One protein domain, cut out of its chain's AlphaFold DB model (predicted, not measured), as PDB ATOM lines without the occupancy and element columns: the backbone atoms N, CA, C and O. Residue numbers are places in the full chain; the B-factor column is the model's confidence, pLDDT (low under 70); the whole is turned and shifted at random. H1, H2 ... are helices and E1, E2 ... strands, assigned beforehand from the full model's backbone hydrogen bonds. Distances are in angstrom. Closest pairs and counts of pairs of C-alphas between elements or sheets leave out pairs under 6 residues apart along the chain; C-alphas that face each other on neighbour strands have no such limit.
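Overview. This is residues 9 to 92 and 140 to 209 of the 1236 residues of an uncharacterized protein of viral metagenome (UniProt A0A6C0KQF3). Two small antiparallel sheets, one of three strands and one of two, are partly face to face as a small sandwich, with helices H1 and H3 on opposite faces of the larger sheet and H4 packed on strand E4 of the smaller one. Residues 197 to 209 of the last helix, H5, and residues 59 to 64 stick out. The printed part has 154 residues, with five named helices and five named strands in the order H1 H2 E1 H3 E2 E3 E4 E5 H4 H5; the sheets run E1 E3 E2 and E4 E5. The class is mixed, with under half of the residues in named elements. The whole is compact, with a radius of gyration of the C-alphas of 16.0 A and spans of 44 by 42 by 37 A.

Arrangement. H1, residues 9 to 16, is on the sheet of E1, residues 47 to 49, E3, residues 84 to 88, and E2, residues 71 to 75; its closest C-alphas to E1 are those of Phe 9 and Val 47, 6.0 A. H2, residues 31 to 35, is not on that sheet. H3, residues 51 to 60, is on the opposite face from H1, at a height over the sheet of 10.6 A, and runs along E3 at 10 degrees on the local plane. E1, H3 and E2 form a split strand-helix-strand unit, two strands running the same way with E3 between them, and its crossover is right-handed. E1 and E3 are antiparallel, with N 49 and O 86 2.7 A apart, within hydrogen-bond range. E2 and E3 form a hairpin, with N 87 and O 72 2.8 A apart, within the same range. E4, residues 147 to 150, and E5, residues 162 to 165, form another hairpin, with N 147 and O 165 2.8 A apart, also within it. The two sheets make a sandwich, two sheets face to face, their best planes 33 degrees apart; the closest C-alphas of E3 and E4 are those of Thr 88 and Pro 148, 5.5 A. H4, residues 171 to 180, comes closest to E4 at the C-alphas of Arg 176 and Phe 150, 6.2 A, and only grazes the larger sheet with residues 177 to 180. H5, residues 194 to 209, is apart from H4. Every O i to N i+4 pair is within hydrogen-bond range in H1, H2, H3 and H4; in H5, 11 of 12 are.

Along the chain. H1 begins at C-alpha 9, (28.191, -15.098, 14.633), and is 10.5 A long. H3 is 14.2 A, E2 13.4 A, E3 13.5 A, E4 10.3 A and H4 14.3 A long. H5, 22.7 A long, ends at C-alpha 209, (32.203, -41.224, 22.019).

Size, cuts and confidence. The C-alphas of Asp 26 and Gly 63 are the two farthest apart, 47.8 A. Residues 93 to 139 are not printed; C-alphas 92 and 140 are 8.2 A apart across the cut. The links H1 to H2, H2 to E1, E4 to E5 and H4 to H5 are long. The mean pLDDT of the printed part is 72.7, and 51 residues are under 70, among them residues 183 to 209.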
ATOM      1  N   PHE A   9      27.616 -15.248  13.297       88.19
ATOM      2  CA  PHE A   9      28.191 -15.098  14.633       88.19
ATOM      3  C   PHE A   9      29.721 -15.216  14.623       88.19
ATOM      4  O   PHE A   9      30.378 -14.404  15.269       88.19
ATOM      5  N   SER A  10      30.303 -16.137  13.836       85.38
ATOM      6  CA  SER A  10      31.762 -16.161  13.616       85.38
ATOM      7  C   SER A  10      32.243 -14.865  12.970       85.38
ATOM      8  O   SER A  10      33.222 -14.303  13.433       85.38
ATOM      9  N   ALA A  11      31.541 -14.358  11.952       85.62
ATOM     10  CA  ALA A  11      31.893 -13.107  11.284       85.62
ATOM     11  C   ALA A  11      31.841 -11.913  12.255       85.62
ATOM     12  O   ALA A  11      32.785 -11.133  12.312       85.62
ATOM     13  N   ARG A  12      30.792 -11.822  13.089       88.94
ATOM     14  CA  ARG A  12      30.664 -10.798  14.144       88.94
ATOM     15  C   ARG A  12      31.792 -10.885  15.187       88.94
ATOM     16  O   ARG A  12      32.258  -9.857  15.671       88.94
ATOM     17  N   LEU A  13      32.231 -12.100  15.534       88.25
ATOM     18  CA  LEU A  13      33.364 -12.354  16.433       88.25
ATOM     19  C   LEU A  13      34.717 -12.012  15.784       88.25
ATOM     20  O   LEU A  13      35.555 -11.399  16.439       88.25
ATOM     21  N   GLU A  14      34.921 -12.363  14.513       86.62
ATOM     22  CA  GLU A  14      36.125 -12.036  13.734       86.62
ATOM     23  C   GLU A  14      36.272 -10.524  13.523       86.62
ATOM     24  O   GLU A  14      37.369  -9.993  13.661       86.62
ATOM     25  N   GLU A  15      35.174  -9.817  13.246       87.12
ATOM     26  CA  GLU A  15      35.149  -8.362  13.068       87.12
ATOM     27  C   GLU A  15      35.455  -7.616  14.377       87.12
ATOM     28  O   GLU A  15      36.297  -6.717  14.407       87.12
ATOM     29  N   ARG A  16      34.787  -7.993  15.476       86.62
ATOM     30  CA  ARG A  16      34.872  -7.273  16.759       86.62
ATOM     31  C   ARG A  16      36.043  -7.720  17.643       86.62
ATOM     32  O   ARG A  16      36.531  -6.924  18.442       86.62
ATOM     33  N   MET A  17      36.527  -8.959  17.512       84.62
ATOM     34  CA  MET A  17      37.669  -9.481  18.281       84.62
ATOM     35  C   MET A  17      38.592 -10.400  17.444       84.62
ATOM     36  O   MET A  17      38.809 -11.566  17.797       84.62
ATOM     37  N   PRO A  18      39.235  -9.880  16.375       85.44
ATOM     38  CA  PRO A  18      40.054 -10.678  15.451       85.44
ATOM     39  C   PRO A  18      41.225 -11.415  16.120       85.44
ATOM     40  O   PRO A  18      41.680 -12.439  15.618       85.44
ATOM     41  N   GLN A  19      41.704 -10.943  17.279       82.69
ATOM     42  CA  GLN A  19      42.824 -11.561  18.004       82.69
ATOM     43  C   GLN A  19      42.525 -12.961  18.572       82.69
ATOM     44  O   GLN A  19      43.459 -13.663  18.958       82.69
ATOM     45  N   LEU A  20      41.258 -13.388  18.616       79.94
ATOM     46  CA  LEU A  20      40.907 -14.771  18.956       79.94
ATOM     47  C   LEU A  20      41.237 -15.748  17.808       79.94
ATOM     48  O   LEU A  20      41.622 -16.891  18.058       79.94
ATOM     49  N   PHE A  21      41.151 -15.296  16.555       82.38
ATOM     50  CA  PHE A  21      41.167 -16.132  15.348       82.38
ATOM     51  C   PHE A  21      42.587 -16.347  14.797       82.38
ATOM     52  O   PHE A  21      42.892 -16.091  13.631       82.38
ATOM     53  N   VAL A  22      43.485 -16.836  15.656       76.75
ATOM     54  CA  VAL A  22      44.883 -17.128  15.297       76.75
ATOM     55  C   VAL A  22      44.965 -18.392  14.429       76.75
ATOM     56  O   VAL A  22      44.469 -19.451  14.820       76.75
ATOM     57  N   LYS A  23      45.634 -18.303  13.272       68.44
ATOM     58  CA  LYS A  23      45.919 -19.430  12.362       68.44
ATOM     59  C   LYS A  23      47.403 -19.801  12.419       68.44
ATOM     60  O   LYS A  23      48.254 -18.913  12.454       68.44
ATOM     61  N   SER A  24      47.715 -21.096  12.413       58.47
ATOM     62  CA  SER A  24      49.079 -21.578  12.153       58.47
ATOM     63  C   SER A  24      49.328 -21.667  10.638       58.47
ATOM     64  O   SER A  24      48.387 -21.556   9.850       58.47
ATOM     65  N   LYS A  25      50.589 -21.833  10.209       46.75
ATOM     66  CA  LYS A  25      50.965 -21.768   8.782       46.75
ATOM     67  C   LYS A  25      50.318 -22.846   7.898       46.75
ATOM     68  O   LYS A  25      50.182 -22.603   6.704       46.75
ATOM     69  N   ASP A  26      49.879 -23.965   8.477       44.28
ATOM     70  CA  ASP A  26      49.437 -25.159   7.737       44.28
ATOM     71  C   ASP A  26      47.966 -25.559   8.004       44.28
ATOM     72  O   ASP A  26      47.502 -26.602   7.540       44.28
ATOM     73  N   GLU A  27      47.194 -24.753   8.748       48.59
ATOM     74  CA  GLU A  27      45.837 -25.114   9.189       48.59
ATOM     75  C   GLU A  27      44.719 -24.346   8.462       48.59
ATOM     76  O   GLU A  27      44.715 -23.118   8.370       48.59
ATOM     77  N   LYS A  28      43.698 -25.083   7.993       51.31
ATOM     78  CA  LYS A  28      42.523 -24.521   7.292       51.31
ATOM     79  C   LYS A  28      41.559 -23.742   8.200       51.31
ATOM     80  O   LYS A  28      40.799 -22.916   7.699       51.31
ATOM     81  N   PHE A  29      41.582 -24.007   9.505       57.06
ATOM     82  CA  PHE A  29      40.732 -23.372  10.514       57.06
ATOM     83  C   PHE A  29      41.598 -22.748  11.607       57.06
ATOM     84  O   PHE A  29      42.654 -23.275  11.956       57.06
ATOM     85  N   ASP A  30      41.146 -21.627  12.155       71.94
ATOM     86  CA  ASP A  30      41.807 -20.952  13.266       71.94
ATOM     87  C   ASP A  30      41.656 -21.720  14.597       71.94
ATOM     88  O   ASP A  30      40.967 -22.741  14.713       71.94
ATOM     89  N   LEU A  31      42.359 -21.251  15.624       71.94
ATOM     90  CA  LEU A  31      42.336 -21.849  16.954       71.94
ATOM     91  C   LEU A  31      40.978 -21.687  17.667       71.94
ATOM     92  O   LEU A  31      40.512 -22.632  18.302       71.94
ATOM     93  N   TYR A  32      40.323 -20.530  17.543       79.88
ATOM     94  CA  TYR A  32      39.055 -20.246  18.217       79.88
ATOM     95  C   TYR A  32      37.919 -21.129  17.681       79.88
ATOM     96  O   TYR A  32      37.217 -21.769  18.465       79.88
ATOM     97  N   THR A  33      37.799 -21.265  16.358       74.00
ATOM     98  CA  THR A  33      36.796 -22.121  15.700       74.00
ATOM     99  C   THR A  33      36.931 -23.602  16.080       74.00
ATOM    100  O   THR A  33      35.932 -24.319  16.097       74.00
ATOM    101  N   ARG A  34      38.133 -24.069  16.452       71.50
ATOM    102  CA  ARG A  34      38.342 -25.428  16.991       71.50
ATOM    103  C   ARG A  34      37.940 -25.572  18.460       71.50
ATOM    104  O   ARG A  34      37.493 -26.640  18.862       71.50
ATOM    105  N   MET A  35      38.108 -24.525  19.264       75.94
ATOM    106  CA  MET A  35      37.893 -24.572  20.718       75.94
ATOM    107  C   MET A  35      36.453 -24.236  21.134       75.94
ATOM    108  O   MET A  35      35.923 -24.821  22.084       75.94
ATOM    109  N   CYS A  36      35.793 -23.352  20.385       80.06
ATOM    110  CA  CYS A  36      34.352 -23.120  20.432       80.06
ATOM    111  C   CYS A  36      33.730 -23.584  19.095       80.06
ATOM    112  O   CYS A  36      33.450 -22.751  18.226       80.06
ATOM    113  N   PRO A  37      33.536 -24.902  18.882       72.56
ATOM    114  CA  PRO A  37      33.071 -25.423  17.601       72.56
ATOM    115  C   PRO A  37      31.647 -24.974  17.259       72.56
ATOM    116  O   PRO A  37      30.729 -24.986  18.085       72.56
ATOM    117  N   PHE A  38      31.464 -24.636  15.985       67.25
ATOM    118  CA  PHE A  38      30.176 -24.357  15.351       67.25
ATOM    119  C   PHE A  38      29.632 -25.615  14.634       67.25
ATOM    120  O   PHE A  38      29.124 -25.558  13.516       67.25
ATOM    121  N   SER A  39      29.791 -26.792  15.244       60.62
ATOM    122  CA  SER A  39      29.222 -28.038  14.718       60.62
ATOM    123  C   SER A  39      27.688 -27.962  14.660       60.62
ATOM    124  O   SER A  39      27.046 -27.227  15.417       60.62
ATOM    125  N   LEU A  40      27.090 -28.750  13.757       51.06
ATOM    126  CA  LEU A  40      25.634 -28.818  13.552       51.06
ATOM    127  C   LEU A  40      24.869 -29.299  14.806       51.06
ATOM    128  O   LEU A  40      23.664 -29.059  14.911       51.06
ATOM    129  N   SER A  41      25.565 -29.958  15.737       52.62
ATOM    130  CA  SER A  41      25.086 -30.409  17.046       52.62
ATOM    131  C   SER A  41      25.122 -29.303  18.108       52.62
ATOM    132  O   SER A  41      24.088 -28.998  18.698       52.62
ATOM    133  N   ASP A  42      26.283 -28.677  18.341       61.56
ATOM    134  CA  ASP A  42      26.554 -28.047  19.643       61.56
ATOM    135  C   ASP A  42      26.488 -26.516  19.668       61.56
ATOM    136  O   ASP A  42      26.291 -25.948  20.748       61.56
ATOM    137  N   ARG A  43      26.636 -25.854  18.504       75.25
ATOM    138  CA  ARG A  43      26.508 -24.388  18.309       75.25
ATOM    139  C   ARG A  43      27.152 -23.563  19.446       75.25
ATOM    140  O   ARG A  43      26.510 -22.701  20.039       75.25
ATOM    141  N   ARG A  44      28.423 -23.835  19.782       79.81
ATOM    142  CA  ARG A  44      29.069 -23.349  21.027       79.81
ATOM    143  C   ARG A  44      29.635 -21.924  20.977       79.81
ATOM    144  O   ARG A  44      30.273 -21.503  21.944       79.81
ATOM    145  N   GLN A  45      29.440 -21.193  19.884       87.69
ATOM    146  CA  GLN A  45      29.919 -19.817  19.743       87.69
ATOM    147  C   GLN A  45      28.884 -18.830  20.312       87.69
ATOM    148  O   GLN A  45      27.729 -18.889  19.891       87.69
ATOM    149  N   PRO A  46      29.260 -17.949  21.257       91.00
ATOM    150  CA  PRO A  46      28.376 -16.920  21.792       91.00
ATOM    151  C   PRO A  46      28.147 -15.790  20.781       91.00
ATOM    152  O   PRO A  46      28.950 -15.570  19.873       91.00
ATOM    153  N   VAL A  47      27.087 -15.013  20.990       92.19
ATOM    154  CA  VAL A  47      26.891 -13.737  20.293       92.19
ATOM    155  C   VAL A  47      27.653 -12.648  21.047       92.19
ATOM    156  O   VAL A  47      27.478 -12.496  22.256       92.19
ATOM    157  N   ILE A  48      28.504 -11.904  20.339       91.94
ATOM    158  CA  ILE A  48      29.276 -10.777  20.878       91.94
ATOM    159  C   ILE A  48      28.520  -9.456  20.691       91.94
ATOM    160  O   ILE A  48      28.175  -9.070  19.576       91.94
ATOM    161  N   LEU A  49      28.289  -8.738  21.781       90.81
ATOM    162  CA  LEU A  49      27.441  -7.555  21.866       90.81
ATOM    163  C   LEU A  49      28.236  -6.307  22.249       90.81
ATOM    164  O   LEU A  49      29.175  -6.369  23.049       90.81
ATOM    165  N   THR A  50      27.815  -5.156  21.728       89.75
ATOM    166  CA  THR A  50      28.183  -3.859  22.310       89.75
ATOM    167  C   THR A  50      27.399  -3.620  23.605       89.75
ATOM    168  O   THR A  50      26.436  -4.326  23.913       89.75
ATOM    169  N   LYS A  51      27.788  -2.598  24.376       86.62
ATOM    170  CA  LYS A  51      27.026  -2.193  25.562       86.62
ATOM    171  C   LYS A  51      25.593  -1.765  25.205       86.62
ATOM    172  O   LYS A  51      24.655  -2.201  25.855       86.62
ATOM    173  N   GLU A  52      25.430  -0.984  24.140       88.00
ATOM    174  CA  GLU A  52      24.121  -0.519  23.658       88.00
ATOM    175  C   GLU A  52      23.213  -1.683  23.230       88.00
ATOM    176  O   GLU A  52      22.027  -1.687  23.544       88.00
ATOM    177  N   GLU A  53      23.772  -2.706  22.571       89.00
ATOM    178  CA  GLU A  53      23.043  -3.929  22.203       89.00
ATOM    179  C   GLU A  53      22.599  -4.725  23.445       89.00
ATOM    180  O   GLU A  53      21.455  -5.174  23.504       89.00
ATOM    181  N   LYS A  54      23.469  -4.861  24.461       88.88
ATOM    182  CA  LYS A  54      23.146  -5.510  25.747       88.88
ATOM    183  C   LYS A  54      22.037  -4.756  26.493       88.88
ATOM    184  O   LYS A  54      21.045  -5.363  26.892       88.88
ATOM    185  N   ASP A  55      22.190  -3.443  26.646       88.38
ATOM    186  CA  ASP A  55      21.252  -2.590  27.382       88.38
ATOM    187  C   ASP A  55      19.877  -2.541  26.677       88.38
ATOM    188  O   ASP A  55      18.838  -2.581  27.338       88.38
ATOM    189  N   LYS A  56      19.852  -2.564  25.334       87.75
ATOM    190  CA  LYS A  56      18.623  -2.705  24.534       87.75
ATOM    191  C   LYS A  56      17.926  -4.050  24.769       87.75
ATOM    192  O   LYS A  56      16.725  -4.060  25.019       87.75
ATOM    193  N   ILE A  57      18.658  -5.167  24.730       87.56
ATOM    194  CA  ILE A  57      18.099  -6.511  24.966       87.56
ATOM    195  C   ILE A  57      17.461  -6.615  26.363       87.56
ATOM    196  O   ILE A  57      16.390  -7.200  26.503       87.56
ATOM    197  N   ILE A  58      18.076  -6.009  27.385       85.50
ATOM    198  CA  ILE A  58      17.524  -5.961  28.752       85.50
ATOM    199  C   ILE A  58      16.242  -5.118  28.817       85.50
ATOM    200  O   ILE A  58      15.285  -5.508  29.483       85.50
ATOM    201  N   ALA A  59      16.202  -3.980  28.118       85.19
ATOM    202  CA  ALA A  59      15.029  -3.108  28.079       85.19
ATOM    203  C   ALA A  59      13.849  -3.702  27.283       85.19
ATOM    204  O   ALA A  59      12.696  -3.426  27.612       85.19
ATOM    205  N   GLU A  60      14.122  -4.505  26.249       81.75
ATOM    206  CA  GLU A  60      13.100  -5.158  25.420       81.75
ATOM    207  C   GLU A  60      12.474  -6.392  26.102       81.75
ATOM    208  O   GLU A  60      11.293  -6.655  25.873       81.75
ATOM    209  N   HIS A  61      13.213  -7.091  26.981       80.38
ATOM    210  CA  HIS A  61      12.789  -8.353  27.625       80.38
ATOM    211  C   HIS A  61      12.900  -8.344  29.170       80.38
ATOM    212  O   HIS A  61      13.601  -9.180  29.758       80.38
ATOM    213  N   PRO A  62      12.230  -7.410  29.873       73.19
ATOM    214  CA  PRO A  62      12.345  -7.276  31.324       73.19
ATOM    215  C   PRO A  62      11.754  -8.488  32.064       73.19
ATOM    216  O   PRO A  62      10.565  -8.779  31.965       73.19
ATOM    217  N   GLY A  63      12.584  -9.161  32.867       70.31
ATOM    218  CA  GLY A  63      12.184 -10.296  33.711       70.31
ATOM    219  C   GLY A  63      12.440 -11.688  33.118       70.31
ATOM    220  O   GLY A  63      12.414 -12.661  33.868       70.31
ATOM    221  N   GLU A  64      12.758 -11.797  31.824       71.06
ATOM    222  CA  GLU A  64      13.145 -13.075  31.187       71.06
ATOM    223  C   GLU A  64      14.667 -13.313  31.168       71.06
ATOM    224  O   GLU A  64      15.134 -14.416  30.875       71.06
ATOM    225  N   ILE A  65      15.447 -12.285  31.511       78.94
ATOM    226  CA  ILE A  65      16.909 -12.260  31.420       78.94
ATOM    227  C   ILE A  65      17.529 -12.151  32.813       78.94
ATOM    228  O   ILE A  65      17.176 -11.272  33.598       78.94
ATOM    229  N   ASN A  66      18.501 -13.016  33.108       81.31
ATOM    230  CA  ASN A  66      19.336 -12.914  34.300       81.31
ATOM    231  C   ASN A  66      20.648 -12.204  33.938       81.31
ATOM    232  O   ASN A  66      21.544 -12.821  33.362       81.31
ATOM    233  N   GLU A  67      20.773 -10.918  34.280       78.25
ATOM    234  CA  GLU A  67      21.940 -10.101  33.909       78.25
ATOM    235  C   GLU A  67      23.290 -10.674  34.369       78.25
ATOM    236  O   GLU A  67      24.279 -10.524  33.652       78.25
ATOM    237  N   ASP A  68      23.329 -11.353  35.521       74.06
ATOM    238  CA  ASP A  68      24.552 -11.937  36.082       74.06
ATOM    239  C   ASP A  68      24.990 -13.225  35.369       74.06
ATOM    240  O   ASP A  68      26.159 -13.601  35.470       74.06
ATOM    241  N   ALA A  69      24.067 -13.935  34.708       79.12
ATOM    242  CA  ALA A  69      24.304 -15.266  34.141       79.12
ATOM    243  C   ALA A  69      24.227 -15.319  32.609       79.12
ATOM    244  O   ALA A  69      24.971 -16.078  31.987       79.12
ATOM    245  N   ASP A  70      23.341 -14.537  31.995       84.50
ATOM    246  CA  ASP A  70      23.074 -14.575  30.552       84.50
ATOM    247  C   ASP A  70      24.033 -13.673  29.742       84.50
ATOM    248  O   ASP A  70      24.083 -13.774  28.511       84.50
ATOM    249  N   PHE A  71      24.859 -12.861  30.419       89.12
ATOM    250  CA  PHE A  71      25.941 -12.065  29.831       89.12
ATOM    251  C   PHE A  71      27.270 -12.250  30.571       89.12
ATOM    252  O   PHE A  71      27.316 -12.401  31.789       89.12
ATOM    253  N   ILE A  72      28.384 -12.145  29.845       89.00
ATOM    254  CA  ILE A  72      29.721 -12.004  30.436       89.00
ATOM    255  C   ILE A  72      30.511 -10.888  29.746       89.00
ATOM    256  O   ILE A  72      30.568 -10.828  28.521       89.00
ATOM    257  N   GLU A  73      31.125 -10.001  30.527       89.06
ATOM    258  CA  GLU A  73      32.005  -8.938  30.019       89.06
ATOM    259  C   GLU A  73      33.424  -9.475  29.781       89.06
ATOM    260  O   GLU A  73      33.987 -10.118  30.676       89.06
ATOM    261  N   TYR A  74      34.008  -9.199  28.608       87.31
ATOM    262  CA  TYR A  74      35.408  -9.509  28.290       87.31
ATOM    263  C   TYR A  74      35.999  -8.585  27.208       87.31
ATOM    264  O   TYR A  74      35.283  -8.077  26.348       87.31
ATOM    265  N   GLY A  75      37.321  -8.391  27.220       79.94
ATOM    266  CA  GLY A  75      38.052  -7.549  26.266       79.94
ATOM    267  C   GLY A  75      39.549  -7.869  26.233       79.94
ATOM    268  O   GLY A  75      40.054  -8.565  27.114       79.94
ATOM    269  N   THR A  76      40.269  -7.373  25.220       69.12
ATOM    270  CA  THR A  76      41.729  -7.587  25.082       69.12
ATOM    271  C   THR A  76      42.568  -6.760  26.057       69.12
ATOM    272  O   THR A  76      43.713  -7.117  26.321       69.12
ATOM    273  N   ASP A  77      42.014  -5.673  26.597       65.44
ATOM    274  CA  ASP A  77      42.655  -4.798  27.577       65.44
ATOM    275  C   ASP A  77      41.661  -4.504  28.712       65.44
ATOM    276  O   ASP A  77      40.520  -4.103  28.476       65.44
ATOM    277  N   SER A  78      42.076  -4.720  29.961       58.09
ATOM    278  CA  SER A  78      41.228  -4.485  31.134       58.09
ATOM    279  C   SER A  78      41.043  -2.997  31.457       58.09
ATOM    280  O   SER A  78      40.065  -2.648  32.130       58.09
ATOM    281  N   LYS A  79      41.943  -2.131  30.960       55.50
ATOM    282  CA  LYS A  79      41.989  -0.683  31.222       55.50
ATOM    283  C   LYS A  79      41.275   0.164  30.168       55.50
ATOM    284  O   LYS A  79      40.945   1.311  30.455       55.50
ATOM    285  N   ASP A  80      41.017  -0.383  28.983       64.12
ATOM    286  CA  ASP A  80      40.349   0.316  27.882       64.12
ATOM    287  C   ASP A  80      38.884  -0.132  27.763       64.12
ATOM    288  O   ASP A  80      38.579  -1.214  27.261       64.12
ATOM    289  N   SER A  81      37.955   0.707  28.228       60.94
ATOM    290  CA  SER A  81      36.515   0.422  28.167       60.94
ATOM    291  C   SER A  81      35.961   0.363  26.740       60.94
ATOM    292  O   SER A  81      34.918  -0.255  26.541       60.94
ATOM    293  N   SER A  82      36.651   0.934  25.745       61.25
ATOM    294  CA  SER A  82      36.234   0.872  24.335       61.25
ATOM    295  C   SER A  82      36.510  -0.485  23.673       61.25
ATOM    296  O   SER A  82      35.992  -0.760  22.594       61.25
ATOM    297  N   LYS A  83      37.292  -1.357  24.332       68.19
ATOM    298  CA  LYS A  83      37.666  -2.702  23.855       68.19
ATOM    299  C   LYS A  83      36.992  -3.835  24.632       68.19
ATOM    300  O   LYS A  83      37.438  -4.983  24.555       68.19
ATOM    301  N   LYS A  84      35.939  -3.526  25.394       81.62
ATOM    302  CA  LYS A  84      35.143  -4.506  26.143       81.62
ATOM    303  C   LYS A  84      33.825  -4.782  25.433       81.62
ATOM    304  O   LYS A  84      33.099  -3.861  25.069       81.62
ATOM    305  N   PHE A  85      33.513  -6.062  25.289       89.69
ATOM    306  CA  PHE A  85      32.273  -6.558  24.710       89.69
ATOM    307  C   PHE A  85      31.564  -7.483  25.701       89.69
ATOM    308  O   PHE A  85      32.190  -8.068  26.591       89.69
ATOM    309  N   TYR A  86      30.254  -7.636  25.522       90.88
ATOM    310  CA  TYR A  86      29.447  -8.593  26.273       90.88
ATOM    311  C   TYR A  86      29.199  -9.831  25.417       90.88
ATOM    312  O   TYR A  86      28.910  -9.714  24.235       90.88
ATOM    313  N   TYR A  87      29.297 -11.025  25.986       92.12
ATOM    314  CA  TYR A  87      29.035 -12.276  25.274       92.12
ATOM    315  C   TYR A  87      27.796 -12.926  25.869       92.12
ATOM    316  O   TYR A  87      27.690 -13.016  27.091       92.12
ATOM    317  N   THR A  88      26.879 -13.387  25.021       91.62
ATOM    318  CA  THR A  88      25.637 -14.055  25.431       91.62
ATOM    319  C   THR A  88      25.403 -15.345  24.648       91.62
ATOM    320  O   THR A  88      25.932 -15.531  23.551       91.62
ATOM    321  N   CYS A  89      24.611 -16.251  25.218       90.69
ATOM    322  CA  CYS A  89      24.233 -17.535  24.628       90.69
ATOM    323  C   CYS A  89      22.697 -17.636  24.596       90.69
ATOM    324  O   CYS A  89      22.116 -18.317  25.437       90.69
ATOM    325  N   PRO A  90      22.020 -16.927  23.677       90.19
ATOM    326  CA  PRO A  90      20.565 -16.822  23.659       90.19
ATOM    327  C   PRO A  90      19.935 -18.086  23.068       90.19
ATOM    328  O   PRO A  90      20.495 -18.692  22.156       90.19
ATOM    329  N   ARG A  91      18.735 -18.475  23.523       87.25
ATOM    330  CA  ARG A  91      18.006 -19.632  22.963       87.25
ATOM    331  C   ARG A  91      17.659 -19.426  21.488       87.25
ATOM    332  O   ARG A  91      17.900 -20.316  20.670       87.25
ATOM    333  N   TYR A  92      17.138 -18.242  21.164       89.75
ATOM    334  CA  TYR A  92      16.765 -17.823  19.819       89.75
ATOM    335  C   TYR A  92      17.360 -16.452  19.492       89.75
ATOM    336  O   TYR A  92      17.356 -15.542  20.322       89.75
ATOM    337  N   TYR A 140      20.124 -23.891  21.129       82.50
ATOM    338  CA  TYR A 140      19.954 -25.089  21.955       82.50
ATOM    339  C   TYR A 140      18.470 -25.426  22.140       82.50
ATOM    340  O   TYR A 140      17.603 -24.591  21.878       82.50
ATOM    341  N   ASP A 141      18.186 -26.656  22.560       79.00
ATOM    342  CA  ASP A 141      16.836 -27.174  22.802       79.00
ATOM    343  C   ASP A 141      16.455 -27.089  24.299       79.00
ATOM    344  O   ASP A 141      17.300 -26.788  25.141       79.00
ATOM    345  N   ASP A 142      15.177 -27.302  24.640       67.31
ATOM    346  CA  ASP A 142      14.580 -26.989  25.957       67.31
ATOM    347  C   ASP A 142      15.344 -27.491  27.186       67.31
ATOM    348  O   ASP A 142      15.407 -26.801  28.203       67.31
ATOM    349  N   ASN A 143      15.947 -28.672  27.084       61.91
ATOM    350  CA  ASN A 143      16.604 -29.345  28.203       61.91
ATOM    351  C   ASN A 143      18.035 -28.832  28.472       61.91
ATOM    352  O   ASN A 143      18.687 -29.304  29.399       61.91
ATOM    353  N   GLU A 144      18.543 -27.888  27.670       68.75
ATOM    354  CA  GLU A 144      19.959 -27.503  27.639       68.75
ATOM    355  C   GLU A 144      20.166 -25.976  27.656       68.75
ATOM    356  O   GLU A 144      20.779 -25.431  26.735       68.75
ATOM    357  N   LYS A 145      19.701 -25.241  28.683       81.75
ATOM    358  CA  LYS A 145      20.028 -23.799  28.770       81.75
ATOM    359  C   LYS A 145      21.552 -23.604  28.792       81.75
ATOM    360  O   LYS A 145      22.233 -24.088  29.697       81.75
ATOM    361  N   LYS A 146      22.076 -22.889  27.792       85.56
ATOM    362  CA  LYS A 146      23.498 -22.545  27.670       85.56
ATOM    363  C   LYS A 146      23.747 -21.123  28.175       85.56
ATOM    364  O   LYS A 146      22.924 -20.236  28.000       85.56
ATOM    365  N   TYR A 147      24.920 -20.925  28.755       87.69
ATOM    366  CA  TYR A 147      25.409 -19.678  29.324       87.69
ATOM    367  C   TYR A 147      26.813 -19.379  28.780       87.69
ATOM    368  O   TYR A 147      27.557 -20.315  28.459       87.69
ATOM    369  N   PRO A 148      27.212 -18.104  28.676       89.38
ATOM    370  CA  PRO A 148      28.552 -17.738  28.244       89.38
ATOM    371  C   PRO A 148      29.602 -18.066  29.325       89.38
ATOM    372  O   PRO A 148      29.334 -18.062  30.524       89.38
ATOM    373  N   GLY A 149      30.832 -18.369  28.919       89.00
ATOM    374  CA  GLY A 149      31.937 -18.694  29.825       89.00
ATOM    375  C   GLY A 149      33.262 -18.797  29.075       89.00
ATOM    376  O   GLY A 149      33.308 -18.536  27.877       89.00
ATOM    377  N   PHE A 150      34.346 -19.191  29.750       87.38
ATOM    378  CA  PHE A 150      35.675 -19.266  29.128       87.38
ATOM    379  C   PHE A 150      36.226 -20.688  29.034       87.38
ATOM    380  O   PHE A 150      36.088 -21.505  29.951       87.38
ATOM    381  N   HIS A 151      36.915 -20.958  27.926       82.81
ATOM    382  CA  HIS A 151      37.634 -22.202  27.706       82.81
ATOM    383  C   HIS A 151      38.832 -22.358  28.654       82.81
ATOM    384  O   HIS A 151      39.431 -21.386  29.108       82.81
ATOM    385  N   LYS A 152      39.210 -23.612  28.936       76.81
ATOM    386  CA  LYS A 152      40.310 -23.956  29.859       76.81
ATOM    387  C   LYS A 152      41.719 -23.673  29.331       76.81
ATOM    388  O   LYS A 152      42.678 -23.795  30.079       76.81
ATOM    389  N   GLN A 153      41.845 -23.347  28.048       71.94
ATOM    390  CA  GLN A 153      43.106 -22.943  27.429       71.94
ATOM    391  C   GLN A 153      42.922 -21.526  26.889       71.94
ATOM    392  O   GLN A 153      41.825 -21.166  26.453       71.94
ATOM    393  N   LYS A 154      44.003 -20.752  26.925       77.94
ATOM    394  CA  LYS A 154      44.100 -19.404  26.362       77.94
ATOM    395  C   LYS A 154      44.660 -19.475  24.936       77.94
ATOM    396  O   LYS A 154      45.213 -20.501  24.538       77.94
ATOM    397  N   THR A 155      44.536 -18.394  24.170       74.75
ATOM    398  CA  THR A 155      45.271 -18.231  22.903       74.75
ATOM    399  C   THR A 155      46.793 -18.220  23.159       74.75
ATOM    400  O   THR A 155      47.219 -17.991  24.294       74.75
ATOM    401  N   PRO A 156      47.650 -18.373  22.127       71.94
ATOM    402  CA  PRO A 156      49.103 -18.230  22.270       71.94
ATOM    403  C   PRO A 156      49.545 -16.852  22.791       71.94
ATOM    404  O   PRO A 156      50.620 -16.727  23.366       71.94
ATOM    405  N   SER A 157      48.704 -15.825  22.622       68.62
ATOM    406  CA  SER A 157      48.875 -14.474  23.176       68.62
ATOM    407  C   SER A 157      48.350 -14.308  24.614       68.62
ATOM    408  O   SER A 157      48.379 -13.203  25.147       68.62
ATOM    409  N   GLY A 158      47.859 -15.376  25.252       73.94
ATOM    410  CA  GLY A 158      47.360 -15.366  26.631       73.94
ATOM    411  C   GLY A 158      45.909 -14.900  26.811       73.94
ATOM    412  O   GLY A 158      45.444 -14.824  27.950       73.94
ATOM    413  N   LEU A 159      45.170 -14.626  25.731       81.62
ATOM    414  CA  LEU A 159      43.768 -14.196  25.795       81.62
ATOM    415  C   LEU A 159      42.842 -15.367  26.149       81.62
ATOM    416  O   LEU A 159      43.015 -16.490  25.672       81.62
ATOM    417  N   CYS A 160      41.823 -15.098  26.960       86.81
ATOM    418  CA  CYS A 160      40.773 -16.062  27.259       86.81
ATOM    419  C   CYS A 160      39.811 -16.221  26.076       86.81
ATOM    420  O   CYS A 160      39.550 -15.282  25.329       86.81
ATOM    421  N   ILE A 161      39.263 -17.426  25.926       87.00
ATOM    422  CA  ILE A 161      38.452 -17.821  24.772       87.00
ATOM    423  C   ILE A 161      36.988 -17.976  25.216       87.00
ATOM    424  O   ILE A 161      36.695 -18.924  25.951       87.00
ATOM    425  N   PRO A 162      36.074 -17.055  24.848       89.50
ATOM    426  CA  PRO A 162      34.670 -17.127  25.253       89.50
ATOM    427  C   PRO A 162      33.885 -18.171  24.435       89.50
ATOM    428  O   PRO A 162      33.803 -18.048  23.215       89.50
ATOM    429  N   CYS A 163      33.268 -19.158  25.095       89.25
ATOM    430  CA  CYS A 163      32.356 -20.152  24.498       89.25
ATOM    431  C   CYS A 163      31.037 -20.267  25.297       89.25
ATOM    432  O   CYS A 163      30.968 -19.868  26.458       89.25
ATOM    433  N   CYS A 164      30.021 -20.919  24.723       88.31
ATOM    434  CA  CYS A 164      28.807 -21.339  25.433       88.31
ATOM    435  C   CYS A 164      28.965 -22.700  26.151       88.31
ATOM    436  O   CYS A 164      29.616 -23.624  25.638       88.31
ATOM    437  N   TYR A 165      28.332 -22.825  27.323       84.94
ATOM    438  CA  TYR A 165      28.363 -23.982  28.232       84.94
ATOM    439  C   TYR A 165      27.007 -24.207  28.921       84.94
ATOM    440  O   TYR A 165      26.346 -23.243  29.282       84.94
ATOM    441  N   SER A 166      26.613 -25.454  29.182       80.00
ATOM    442  CA  SER A 166      25.400 -25.785  29.959       80.00
ATOM    443  C   SER A 166      25.534 -25.470  31.459       80.00
ATOM    444  O   SER A 166      24.617 -24.952  32.089       80.00
ATOM    445  N   ASN A 167      26.707 -25.736  32.040       74.81
ATOM    446  CA  ASN A 167      26.916 -25.689  33.489       74.81
ATOM    447  C   ASN A 167      27.571 -24.367  33.945       74.81
ATOM    448  O   ASN A 167      28.790 -24.276  34.087       74.81
ATOM    449  N   TRP A 168      26.759 -23.334  34.199       76.25
ATOM    450  CA  TRP A 168      27.228 -22.002  34.634       76.25
ATOM    451  C   TRP A 168      27.736 -21.936  36.085       76.25
ATOM    452  O   TRP A 168      28.662 -21.176  36.390       76.25
ATOM    453  N   SER A 169      27.128 -22.696  36.998       72.25
ATOM    454  CA  SER A 169      27.320 -22.557  38.449       72.25
ATOM    455  C   SER A 169      28.511 -23.335  39.024       72.25
ATOM    456  O   SER A 169      28.782 -23.213  40.219       72.25
ATOM    457  N   THR A 170      29.241 -24.113  38.214       78.06
ATOM    458  CA  THR A 170      30.371 -24.909  38.716       78.06
ATOM    459  C   THR A 170      31.502 -24.021  39.223       78.06
ATOM    460  O   THR A 170      31.780 -22.937  38.696       78.06
ATOM    461  N   LYS A 171      32.187 -24.509  40.259       74.88
ATOM    462  CA  LYS A 171      33.262 -23.786  40.943       74.88
ATOM    463  C   LYS A 171      34.404 -23.421  39.991       74.88
ATOM    464  O   LYS A 171      34.943 -22.323  40.048       74.88
ATOM    465  N   GLU A 172      34.711 -24.318  39.062       70.12
ATOM    466  CA  GLU A 172      35.729 -24.135  38.030       70.12
ATOM    467  C   GLU A 172      35.335 -23.107  36.974       70.12
ATOM    468  O   GLU A 172      36.162 -22.278  36.602       70.12
ATOM    469  N   MET A 173      34.084 -23.130  36.497       76.25
ATOM    470  CA  MET A 173      33.622 -22.131  35.535       76.25
ATOM    471  C   MET A 173      33.606 -20.750  36.189       76.25
ATOM    472  O   MET A 173      34.078 -19.790  35.587       76.25
ATOM    473  N   LYS A 174      33.180 -20.658  37.458       80.88
ATOM    474  CA  LYS A 174      33.297 -19.433  38.255       80.88
ATOM    475  C   LYS A 174      34.754 -18.962  38.370       80.88
ATOM    476  O   LYS A 174      35.027 -17.825  38.001       80.88
ATOM    477  N   ASN A 175      35.689 -19.834  38.757       78.44
ATOM    478  CA  ASN A 175      37.119 -19.505  38.809       78.44
ATOM    479  C   ASN A 175      37.647 -19.006  37.448       78.44
ATOM    480  O   ASN A 175      38.338 -17.993  37.399       78.44
ATOM    481  N   ARG A 176      37.300 -19.665  36.330       80.81
ATOM    482  CA  ARG A 176      37.712 -19.247  34.973       80.81
ATOM    483  C   ARG A 176      37.140 -17.878  34.598       80.81
ATOM    484  O   ARG A 176      37.875 -17.056  34.061       80.81
ATOM    485  N   ARG A 177      35.865 -17.608  34.910       83.19
ATOM    486  CA  ARG A 177      35.259 -16.275  34.736       83.19
ATOM    487  C   ARG A 177      35.989 -15.223  35.553       83.19
ATOM    488  O   ARG A 177      36.381 -14.207  34.998       83.19
ATOM    489  N   ASP A 178      36.213 -15.485  36.833       81.19
ATOM    490  CA  ASP A 178      36.823 -14.515  37.734       81.19
ATOM    491  C   ASP A 178      38.301 -14.242  37.374       81.19
ATOM    492  O   ASP A 178      38.720 -13.087  37.418       81.19
ATOM    493  N   ILE A 179      39.063 -15.239  36.898       78.81
ATOM    494  CA  ILE A 179      40.421 -15.053  36.340       78.81
ATOM    495  C   ILE A 179      40.378 -14.198  35.064       78.81
ATOM    496  O   ILE A 179      41.076 -13.193  34.958       78.81
ATOM    497  N   CYS A 180      39.544 -14.564  34.088       79.75
ATOM    498  CA  CYS A 180      39.486 -13.875  32.794       79.75
ATOM    499  C   CYS A 180      38.843 -12.476  32.859       79.75
ATOM    500  O   CYS A 180      39.091 -11.651  31.985       79.75
ATOM    501  N   GLN A 181      38.062 -12.188  33.903       79.12
ATOM    502  CA  GLN A 181      37.554 -10.849  34.234       79.12
ATOM    503  C   GLN A 181      38.498 -10.046  35.151       79.12
ATOM    504  O   GLN A 181      38.173  -8.914  35.502       79.12
ATOM    505  N   GLY A 182      39.655 -10.596  35.540       70.94
ATOM    506  CA  GLY A 182      40.662  -9.892  36.342       70.94
ATOM    507  C   GLY A 182      40.304  -9.706  37.822       70.94
ATOM    508  O   GLY A 182      40.795  -8.772  38.449       70.94
ATOM    509  N   LYS A 183      39.449 -10.567  38.389       69.69
ATOM    510  CA  LYS A 183      39.052 -10.529  39.808       69.69
ATOM    511  C   LYS A 183      40.012 -11.294  40.732       69.69
ATOM    512  O   LYS A 183      40.072 -10.966  41.913       69.69
ATOM    513  N   PHE A 184      40.756 -12.285  40.221       63.56
ATOM    514  CA  PHE A 184      41.783 -13.037  40.965       63.56
ATOM    515  C   PHE A 184      42.936 -13.512  40.060       63.56
ATOM    516  O   PHE A 184      42.718 -13.824  38.890       63.56
ATOM    517  N   ASP A 185      44.135 -13.660  40.634       59.19
ATOM    518  CA  ASP A 185      45.285 -14.319  39.995       59.19
ATOM    519  C   ASP A 185      45.187 -15.855  40.045       59.19
ATOM    520  O   ASP A 185      44.714 -16.431  41.029       59.19
ATOM    521  N   GLU A 186      45.745 -16.537  39.035       56.28
ATOM    522  CA  GLU A 186      45.737 -18.010  38.903       56.28
ATOM    523  C   GLU A 186      46.297 -18.759  40.129       56.28
ATOM    524  O   GLU A 186      45.886 -19.886  40.404       56.28
ATOM    525  N   LYS A 187      47.193 -18.131  40.903       52.47
ATOM    526  CA  LYS A 187      47.814 -18.724  42.101       52.47
ATOM    527  C   LYS A 187      46.869 -18.851  43.307       52.47
ATOM    528  O   LYS A 187      47.194 -19.585  44.233       52.47
ATOM    529  N   ASN A 188      45.720 -18.169  43.294       50.97
ATOM    530  CA  ASN A 188      44.765 -18.125  44.411       50.97
ATOM    531  C   ASN A 188      43.470 -18.925  44.143       50.97
ATOM    532  O   ASN A 188      42.498 -18.805  44.891       50.97
ATOM    533  N   ALA A 189      43.427 -19.731  43.077       50.38
ATOM    534  CA  ALA A 189      42.254 -20.531  42.731       50.38
ATOM    535  C   ALA A 189      41.958 -21.614  43.791       50.38
ATOM    536  O   ALA A 189      42.846 -22.354  44.213       50.38
ATOM    537  N   GLN A 190      40.692 -21.742  44.205       49.59
ATOM    538  CA  GLN A 190      40.298 -22.768  45.176       49.59
ATOM    539  C   GLN A 190      40.411 -24.179  44.583       49.59
ATOM    540  O   GLN A 190      39.936 -24.425  43.474       49.59
ATOM    541  N   VAL A 191      40.969 -25.108  45.367       49.06
ATOM    542  CA  VAL A 191      41.152 -26.519  44.992       49.06
ATOM    543  C   VAL A 191      39.809 -27.177  44.642       49.06
ATOM    544  O   VAL A 191      38.823 -27.039  45.375       49.06
ATOM    545  N   VAL A 192      39.792 -27.884  43.511       49.56
ATOM    546  CA  VAL A 192      38.658 -28.663  42.984       49.56
ATOM    547  C   VAL A 192      38.697 -30.074  43.570       49.56
ATOM    548  O   VAL A 192      39.781 -30.642  43.721       49.56
ATOM    549  N   SER A 193      37.541 -30.653  43.905       46.75
ATOM    550  CA  SER A 193      37.498 -31.987  44.510       46.75
ATOM    551  C   SER A 193      37.753 -33.101  43.485       46.75
ATOM    552  O   SER A 193      37.342 -33.016  42.328       46.75
ATOM    553  N   ASP A 194      38.367 -34.211  43.910       48.22
ATOM    554  CA  ASP A 194      38.611 -35.362  43.019       48.22
ATOM    555  C   ASP A 194      37.317 -36.049  42.540       48.22
ATOM    556  O   ASP A 194      37.335 -36.823  41.584       48.22
ATOM    557  N   LYS A 195      36.180 -35.734  43.175       44.59
ATOM    558  CA  LYS A 195      34.841 -36.179  42.773       44.59
ATOM    559  C   LYS A 195      34.292 -35.383  41.581       44.59
ATOM    560  O   LYS A 195      33.503 -35.917  40.813       44.59
ATOM    561  N   GLU A 196      34.720 -34.132  41.415       39.59
ATOM    562  CA  GLU A 196      34.403 -33.304  40.244       39.59
ATOM    563  C   GLU A 196      35.325 -33.655  39.063       39.59
ATOM    564  O   GLU A 196      34.849 -33.763  37.936       39.59
ATOM    565  N   LYS A 197      36.605 -33.980  39.317       45.84
ATOM    566  CA  LYS A 197      37.516 -34.507  38.278       45.84
ATOM    567  C   LYS A 197      37.004 -35.794  37.631       45.84
ATOM    568  O   LYS A 197      37.062 -35.911  36.414       45.84
ATOM    569  N   SER A 198      36.463 -36.743  38.408       45.22
ATOM    570  CA  SER A 198      35.918 -37.976  37.816       45.22
ATOM    571  C   SER A 198      34.703 -37.721  36.924       45.22
ATOM    572  O   SER A 198      34.505 -38.464  35.970       45.22
ATOM    573  N   ILE A 199      33.935 -36.659  37.195       42.47
ATOM    574  CA  ILE A 199      32.826 -36.217  36.342       42.47
ATOM    575  C   ILE A 199      33.368 -35.522  35.075       42.47
ATOM    576  O   ILE A 199      32.799 -35.715  34.006       42.47
ATOM    577  N   GLU A 200      34.491 -34.783  35.128       42.66
ATOM    578  CA  GLU A 200      35.159 -34.276  33.906       42.66
ATOM    579  C   GLU A 200      35.782 -35.417  33.070       42.66
ATOM    580  O   GLU A 200      35.790 -35.331  31.844       42.66
ATOM    581  N   ASP A 201      36.241 -36.511  33.687       45.09
ATOM    582  CA  ASP A 201      36.748 -37.695  32.972       45.09
ATOM    583  C   ASP A 201      35.631 -38.640  32.465       45.09
ATOM    584  O   ASP A 201      35.844 -39.400  31.517       45.09
ATOM    585  N   GLU A 202      34.418 -38.587  33.026       40.09
ATOM    586  CA  GLU A 202      33.196 -39.115  32.387       40.09
ATOM    587  C   GLU A 202      32.770 -38.222  31.213       40.09
ATOM    588  O   GLU A 202      32.715 -38.706  30.088       40.09
ATOM    589  N   LEU A 203      32.647 -36.903  31.404       34.97
ATOM    590  CA  LEU A 203      32.337 -35.952  30.324       34.97
ATOM    591  C   LEU A 203      33.367 -35.972  29.181       34.97
ATOM    592  O   LEU A 203      33.017 -35.733  28.028       34.97
ATOM    593  N   ARG A 204      34.643 -36.269  29.460       40.53
ATOM    594  CA  ARG A 204      35.654 -36.531  28.423       40.53
ATOM    595  C   ARG A 204      35.356 -37.800  27.641       40.53
ATOM    596  O   ARG A 204      35.518 -37.768  26.428       40.53
ATOM    597  N   ARG A 205      34.957 -38.890  28.302       38.88
ATOM    598  CA  ARG A 205      34.578 -40.141  27.630       38.88
ATOM    599  C   ARG A 205      33.334 -39.927  26.768       38.88
ATOM    600  O   ARG A 205      33.389 -40.254  25.589       38.88
ATOM    601  N   ASP A 206      32.322 -39.234  27.281       34.59
ATOM    602  CA  ASP A 206      31.109 -38.887  26.530       34.59
ATOM    603  C   ASP A 206      31.417 -37.996  25.306       34.59
ATOM    604  O   ASP A 206      30.901 -38.223  24.214       34.59
ATOM    605  N   VAL A 207      32.326 -37.019  25.431       33.50
ATOM    606  CA  VAL A 207      32.787 -36.195  24.291       33.50
ATOM    607  C   VAL A 207      33.668 -36.990  23.309       33.50
ATOM    608  O   VAL A 207      33.674 -36.693  22.115       33.50
ATOM    609  N   ILE A 208      34.389 -38.016  23.771       40.75
ATOM    610  CA  ILE A 208      35.185 -38.917  22.921       40.75
ATOM    611  C   ILE A 208      34.291 -39.907  22.154       40.75
ATOM    612  O   ILE A 208      34.616 -40.228  21.012       40.75
ATOM    613  N   GLU A 209      33.160 -40.349  22.716       39.31
ATOM    614  CA  GLU A 209      32.203 -41.224  22.019       39.31
ATOM    615  C   GLU A 209      31.447 -40.517  20.877       39.31
ATOM    616  O   GLU A 209      31.065 -41.168  19.904       39.31
TER     617      GLU A 209